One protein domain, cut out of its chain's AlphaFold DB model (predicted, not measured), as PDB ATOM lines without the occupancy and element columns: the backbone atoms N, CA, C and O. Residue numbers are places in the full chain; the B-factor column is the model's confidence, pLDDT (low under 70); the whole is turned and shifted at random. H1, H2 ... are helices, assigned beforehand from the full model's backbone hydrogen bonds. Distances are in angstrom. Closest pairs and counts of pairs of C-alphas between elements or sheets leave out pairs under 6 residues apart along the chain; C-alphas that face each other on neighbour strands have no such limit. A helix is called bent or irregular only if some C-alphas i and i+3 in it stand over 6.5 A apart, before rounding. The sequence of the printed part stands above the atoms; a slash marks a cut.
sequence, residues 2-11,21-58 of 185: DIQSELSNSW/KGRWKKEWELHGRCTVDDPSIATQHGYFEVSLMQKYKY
ATOM      1  N   ASP A   2      16.666 -18.704  14.522       89.81
ATOM      2  CA  ASP A   2      17.837 -19.226  13.806       89.81
ATOM      3  C   ASP A   2      18.836 -19.957  14.719       89.81
ATOM      4  O   ASP A   2      19.384 -20.967  14.305       89.81
ATOM      5  N   ILE A   3      18.958 -19.549  15.985       92.75
ATOM      6  CA  ILE A   3      19.869 -20.159  16.978       92.75
ATOM      7  C   ILE A   3      19.306 -21.392  17.724       92.75
ATOM      8  O   ILE A   3      19.804 -21.787  18.780       92.75
ATOM      9  N   GLN A   4      18.212 -22.000  17.244       90.31
ATOM     10  CA  GLN A   4      17.567 -23.127  17.944       90.31
ATOM     11  C   GLN A   4      18.449 -24.379  18.026       90.31
ATOM     12  O   GLN A   4      18.372 -25.106  19.020       90.31
ATOM     13  N   SER A   5      19.268 -24.647  17.006       90.69
ATOM     14  CA  SER A   5      20.162 -25.810  17.005       90.69
ATOM     15  C   SER A   5      21.251 -25.657  18.072       90.69
ATOM     16  O   SER A   5      21.460 -26.545  18.900       90.69
ATOM     17  N   GLU A   6      21.866 -24.478  18.137       93.44
ATOM     18  CA  GLU A   6      22.897 -24.117  19.105       93.44
ATOM     19  C   GLU A   6      22.358 -24.148  20.536       93.44
ATOM     20  O   GLU A   6      23.008 -24.703  21.428       93.44
ATOM     21  N   LEU A   7      21.148 -23.617  20.754       92.50
ATOM     22  CA  LEU A   7      20.458 -23.691  22.044       92.50
ATOM     23  C   LEU A   7      20.131 -25.130  22.442       92.50
ATOM     24  O   LEU A   7      20.263 -25.473  23.614       92.50
ATOM     25  N   SER A   8      19.747 -25.989  21.494       89.94
ATOM     26  CA  SER A   8      19.459 -27.403  21.786       89.94
ATOM     27  C   SER A   8      20.698 -28.128  22.312       89.94
ATOM     28  O   SER A   8      20.600 -28.908  23.255       89.94
ATOM     29  N   ASN A   9      21.869 -27.811  21.758       89.69
ATOM     30  CA  ASN A   9      23.139 -28.393  22.190       89.69
ATOM     31  C   ASN A   9      23.668 -27.768  23.490       89.69
ATOM     32  O   ASN A   9      24.220 -28.461  24.342       89.69
ATOM     33  N   SER A  10      23.529 -26.451  23.645       92.25
ATOM     34  CA  SER A  10      24.226 -25.689  24.693       92.25
ATOM     35  C   SER A  10      23.366 -25.367  25.913       92.25
ATOM     36  O   SER A  10      23.914 -25.092  26.981       92.25
ATOM     37  N   TRP A  11      22.042 -25.401  25.764       93.44
ATOM     38  CA  TRP A  11      21.057 -25.130  26.808       93.44
ATOM     39  C   TRP A  11      19.904 -26.155  26.777       93.44
ATOM     40  O   TRP A  11      18.732 -25.777  26.649       93.44
ATOM     41  N   LYS A  21      12.359 -26.159  24.283       87.25
ATOM     42  CA  LYS A  21      11.629 -24.900  24.022       87.25
ATOM     43  C   LYS A  21      10.805 -24.419  25.216       87.25
ATOM     44  O   LYS A  21      10.776 -23.222  25.488       87.25
ATOM     45  N   GLY A  22      10.152 -25.334  25.938       87.25
ATOM     46  CA  GLY A  22       9.386 -24.992  27.140       87.25
ATOM     47  C   GLY A  22      10.269 -24.380  28.231       87.25
ATOM     48  O   GLY A  22       9.883 -23.394  28.862       87.25
ATOM     49  N   ARG A  23      11.489 -24.909  28.393       90.12
ATOM     50  CA  ARG A  23      12.501 -24.341  29.284       90.12
ATOM     51  C   ARG A  23      12.907 -22.945  28.824       90.12
ATOM     52  O   ARG A  23      12.794 -22.016  29.611       90.12
ATOM     53  N   TRP A  24      13.287 -22.765  27.560       93.25
ATOM     54  CA  TRP A  24      13.683 -21.449  27.038       93.25
ATOM     55  C   TRP A  24      12.573 -20.408  27.187       93.25
ATOM     56  O   TRP A  24      12.826 -19.299  27.653       93.25
ATOM     57  N   LYS A  25      11.322 -20.770  26.878       92.56
ATOM     58  CA  LYS A  25      10.166 -19.891  27.089       92.56
ATOM     59  C   LYS A  25      10.100 -19.409  28.540       92.56
ATOM     60  O   LYS A  25       9.980 -18.208  28.768       92.56
ATOM     61  N   LYS A  26      10.239 -20.321  29.505       92.50
ATOM     62  CA  LYS A  26      10.211 -19.994  30.934       92.50
ATOM     63  C   LYS A  26      11.391 -19.114  31.363       92.50
ATOM     64  O   LYS A  26      11.172 -18.152  32.092       92.50
ATOM     65  N   GLU A  27      12.607 -19.406  30.904       95.00
ATOM     66  CA  GLU A  27      13.798 -18.586  31.195       95.00
ATOM     67  C   GLU A  27      13.634 -17.154  30.659       95.00
ATOM     68  O   GLU A  27      13.900 -16.181  31.363       95.00
ATOM     69  N   TRP A  28      13.120 -17.002  29.436       95.12
ATOM     70  CA  TRP A  28      12.816 -15.688  28.870       95.12
ATOM     71  C   TRP A  28      11.729 -14.962  29.669       95.12
ATOM     72  O   TRP A  28      11.887 -13.796  30.030       95.12
ATOM     73  N   GLU A  29      10.624 -15.643  29.971       95.38
ATOM     74  CA  GLU A  29       9.499 -15.034  30.674       95.38
ATOM     75  C   GLU A  29       9.861 -14.593  32.096       95.38
ATOM     76  O   GLU A  29       9.382 -13.544  32.529       95.38
ATOM     77  N   LEU A  30      10.679 -15.364  32.816       95.44
ATOM     78  CA  LEU A  30      11.036 -15.081  34.209       95.44
ATOM     79  C   LEU A  30      12.268 -14.189  34.368       95.44
ATOM     80  O   LEU A  30      12.343 -13.454  35.351       95.44
ATOM     81  N   HIS A  31      13.230 -14.263  33.448       94.31
ATOM     82  CA  HIS A  31      14.524 -13.594  33.600       94.31
ATOM     83  C   HIS A  31      14.836 -12.663  32.432       94.31
ATOM     84  O   HIS A  31      15.167 -11.500  32.650       94.31
ATOM     85  N   GLY A  32      14.665 -13.133  31.196       93.06
ATOM     86  CA  GLY A  32      15.002 -12.343  30.009       93.06
ATOM     87  C   GLY A  32      14.171 -11.064  29.849       93.06
ATOM     88  O   GLY A  32      14.706 -10.018  29.519       93.06
ATOM     89  N   ARG A  33      12.877 -11.064  30.191       93.94
ATOM     90  CA  ARG A  33      12.056  -9.833  30.117       93.94
ATOM     91  C   ARG A  33      12.510  -8.707  31.055       93.94
ATOM     92  O   ARG A  33      12.069  -7.574  30.885       93.94
ATOM     93  N   CYS A  34      13.347  -9.004  32.047       92.50
ATOM     94  CA  CYS A  34      13.884  -8.006  32.967       92.50
ATOM     95  C   CYS A  34      15.142  -7.310  32.426       92.50
ATOM     96  O   CYS A  34      15.579  -6.330  33.021       92.50
ATOM     97  N   THR A  35      15.736  -7.784  31.326       86.00
ATOM     98  CA  THR A  35      16.984  -7.232  30.783       86.00
ATOM     99  C   THR A  35      16.725  -6.037  29.869       86.00
ATOM    100  O   THR A  35      16.999  -6.080  28.675       86.00
ATOM    101  N   VAL A  36      16.162  -4.967  30.430       79.38
ATOM    102  CA  VAL A  36      15.745  -3.768  29.679       79.38
ATOM    103  C   VAL A  36      16.860  -2.734  29.488       79.38
ATOM    104  O   VAL A  36      16.762  -1.896  28.597       79.38
ATOM    105  N   ASP A  37      17.912  -2.801  30.306       79.75
ATOM    106  CA  ASP A  37      18.936  -1.751  30.390       79.75
ATOM    107  C   ASP A  37      20.023  -1.848  29.308       79.75
ATOM    108  O   ASP A  37      20.692  -0.855  29.023       79.75
ATOM    109  N   ASP A  38      20.204  -3.022  28.696       83.31
ATOM    110  CA  ASP A  38      21.142  -3.222  27.590       83.31
ATOM    111  C   ASP A  38      20.373  -3.646  26.321       83.31
ATOM    112  O   ASP A  38      19.785  -4.737  26.279       83.31
ATOM    113  N   PRO A  39      20.366  -2.804  25.265       86.38
ATOM    114  CA  PRO A  39      19.677  -3.097  24.012       86.38
ATOM    115  C   PRO A  39      20.082  -4.423  23.359       86.38
ATOM    116  O   PRO A  39      19.260  -5.014  22.656       86.38
ATOM    117  N   SER A  40      21.307  -4.916  23.584       86.94
ATOM    118  CA  SER A  40      21.778  -6.168  22.984       86.94
ATOM    119  C   SER A  40      21.104  -7.407  23.578       86.94
ATOM    120  O   SER A  40      21.108  -8.460  22.948       86.94
ATOM    121  N   ILE A  41      20.516  -7.302  24.775       91.69
ATOM    122  CA  ILE A  41      19.803  -8.396  25.460       91.69
ATOM    123  C   ILE A  41      18.324  -8.094  25.707       91.69
ATOM    124  O   ILE A  41      17.607  -8.936  26.237       91.69
ATOM    125  N   ALA A  42      17.832  -6.926  25.292       91.31
ATOM    126  CA  ALA A  42      16.446  -6.509  25.508       91.31
ATOM    127  C   ALA A  42      15.408  -7.300  24.690       91.31
ATOM    128  O   ALA A  42      14.208  -7.222  24.958       91.31
ATOM    129  N   THR A  43      15.844  -8.071  23.691       94.44
ATOM    130  CA  THR A  43      14.967  -8.928  22.881       94.44
ATOM    131  C   THR A  43      15.156 -10.398  23.233       94.44
ATOM    132  O   THR A  43      16.217 -10.800  23.703       94.44
ATOM    133  N   GLN A  44      14.148 -11.232  22.949       94.81
ATOM    134  CA  GLN A  44      14.262 -12.676  23.176       94.81
ATOM    135  C   GLN A  44      15.448 -13.277  22.416       94.81
ATOM    136  O   GLN A  44      16.180 -14.091  22.972       94.81
ATOM    137  N   HIS A  45      15.630 -12.879  21.155       95.50
ATOM    138  CA  HIS A  45      16.753 -13.332  20.336       95.50
ATOM    139  C   HIS A  45      18.090 -12.899  20.952       95.50
ATOM    140  O   HIS A  45      18.900 -13.766  21.272       95.50
ATOM    141  N   GLY A  46      18.252 -11.608  21.261       95.06
ATOM    142  CA  GLY A  46      19.479 -11.073  21.860       95.06
ATOM    143  C   GLY A  46      19.825 -11.690  23.220       95.06
ATOM    144  O   GLY A  46      20.979 -12.030  23.469       95.06
ATOM    145  N   TYR A  47      18.834 -11.936  24.084       95.75
ATOM    146  CA  TYR A  47      19.034 -12.625  25.367       95.75
ATOM    147  C   TYR A  47      19.676 -14.006  25.190       95.75
ATOM    148  O   TYR A  47      20.637 -14.346  25.886       95.75
ATOM    149  N   PHE A  48      19.170 -14.808  24.250       96.94
ATOM    150  CA  PHE A  48      19.704 -16.143  23.993       96.94
ATOM    151  C   PHE A  48      21.034 -16.113  23.237       96.94
ATOM    152  O   PHE A  48      21.938 -16.868  23.594       96.94
ATOM    153  N   GLU A  49      21.179 -15.235  22.246       96.12
ATOM    154  CA  GLU A  49      22.417 -15.079  21.479       96.12
ATOM    155  C   GLU A  49      23.580 -14.663  22.387       96.12
ATOM    156  O   GLU A  49      24.608 -15.342  22.437       96.12
ATOM    157  N   VAL A  50      23.394 -13.623  23.203       95.31
ATOM    158  CA  VAL A  50      24.412 -13.176  24.160       95.31
ATOM    159  C   VAL A  50      24.702 -14.253  25.202       95.31
ATOM    160  O   VAL A  50      25.863 -14.475  25.541       95.31
ATOM    161  N   SER A  51      23.689 -14.973  25.689       95.75
ATOM    162  CA  SER A  51      23.911 -16.080  26.631       95.75
ATOM    163  C   SER A  51      24.818 -17.166  26.039       95.75
ATOM    164  O   SER A  51      25.736 -17.642  26.715       95.75
ATOM    165  N   LEU A  52      24.615 -17.528  24.766       97.06
ATOM    166  CA  LEU A  52      25.491 -18.454  24.042       97.06
ATOM    167  C   LEU A  52      26.904 -17.880  23.878       97.06
ATOM    168  O   LEU A  52      27.878 -18.567  24.188       97.06
ATOM    169  N   MET A  53      27.029 -16.614  23.470       96.06
ATOM    170  CA  MET A  53      28.326 -15.941  23.335       96.06
ATOM    171  C   MET A  53      29.118 -15.956  24.648       96.06
ATOM    172  O   MET A  53      30.295 -16.319  24.652       96.06
ATOM    173  N   GLN A  54      28.480 -15.622  25.774       96.88
ATOM    174  CA  GLN A  54      29.124 -15.629  27.089       96.88
ATOM    175  C   GLN A  54      29.537 -17.050  27.499       96.88
ATOM    176  O   GLN A  54      30.644 -17.238  28.007       96.88
ATOM    177  N   LYS A  55      28.703 -18.064  27.225       96.12
ATOM    178  CA  LYS A  55      29.048 -19.475  27.464       96.12
ATOM    179  C   LYS A  55      30.290 -19.907  26.680       96.12
ATOM    180  O   LYS A  55      31.139 -20.592  27.243       96.12
ATOM    181  N   TYR A  56      30.394 -19.545  25.402       96.00
ATOM    182  CA  TYR A  56      31.556 -19.905  24.583       96.00
ATOM    183  C   TYR A  56      32.810 -19.123  24.975       96.00
ATOM    184  O   TYR A  56      33.914 -19.666  24.941       96.00
ATOM    185  N   LYS A  57      32.649 -17.861  25.382       96.44
ATOM    186  CA  LYS A  57      33.750 -17.015  25.849       96.44
ATOM    187  C   LYS A  57      34.360 -17.528  27.158       96.44
ATOM    188  O   LYS A  57      35.579 -17.497  27.305       96.44
ATOM    189  N   TYR A  58      33.534 -18.003  28.091       97.12
ATOM    190  CA  TYR A  58      33.960 -18.458  29.419       97.12
ATOM    191  C   TYR A  58      33.783 -19.972  29.577       97.12
ATOM    192  O   TYR A  58      32.970 -20.454  30.370       97.12
TER     193      TYR A  58
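Overview. This is residues 2 to 11 and 21 to 58 of the 185 residues of the protein "Ribonuclease S-4 isoform 2" of Schistosoma japonicum (UniProt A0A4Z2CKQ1). Three helices make a loosely joined triangle: the longest, H3, has the short H1 at a slant over part of its length, while H2 stands crosswise to H3 near its first residue, Gln 44. A broad loop, residues 31 to 43, leads from H2 round to H3 and makes the end of the domain away from H1. The printed part has 48 residues with three named helices, in the order H1, H2, H3 along the chain, and no named strand; the class is all helix. The whole is compact, with a radius of gyration of the C-alphas of 10.4 A, and rounded, with spans of 27 by 25 by 19 A.

Arrangement. H3, residues 44 to 57, is the longest helix, with 14 residues. H1, residues 4 to 10, touches H3, and the closest C-alphas of the two, those of Ser 10 and Leu 52, are 7.4 A apart. H3 touches H1 with residues 48 to 52 alone. H1 and H3 run the same way at a steep tilt of 36 degrees, only just past shallow, and their centres are 11.0 A apart. H2, residues 21 to 30, is close to H3 but not clearly touching, with 2 pairs of C-alphas within 8 A. The closest C-alphas of H2 and H3 are those of Trp 28 and Gln 44, 6.6 A apart. The lines of H2 and H3 are about perpendicular, at 80 degrees, and their centres are 14.2 A apart. H1 and H2 are near each other, with 5 pairs of C-alphas within 10 A. In H1, H2 and H3 every O i to N i+4 pair is within hydrogen-bond range.

Along the chain. H3 runs from Gln 44, with its C-alpha at (14.262, -12.676, 23.176), to Lys 57, with its C-alpha at (33.750, -17.015, 25.849), and measures 20.1 A from first to last C-alpha. H2 runs from Lys 21 to Leu 30 and measures 14.2 A. H1 runs from Gln 4, with its C-alpha at (17.567, -23.127, 17.944), to Ser 10 and measures 9.8 A. No helix is bent or irregular.

Size, cuts and confidence. The two C-alphas farthest apart, those of Asn 9 in H1 and Asp 37 in the loop, are 28.2 A apart. The link from H2 to H3 is long, with 13 residues, whose C-alphas lie 7 to 15 A from the mean of all C-alphas. The link from H1 to H2 runs across the cut: residues 12 to 20 are not printed, and C-alphas 11 and 21 are 9.8 A apart. The mean pLDDT of the printed part is 92.3, and no printed residue is under 70.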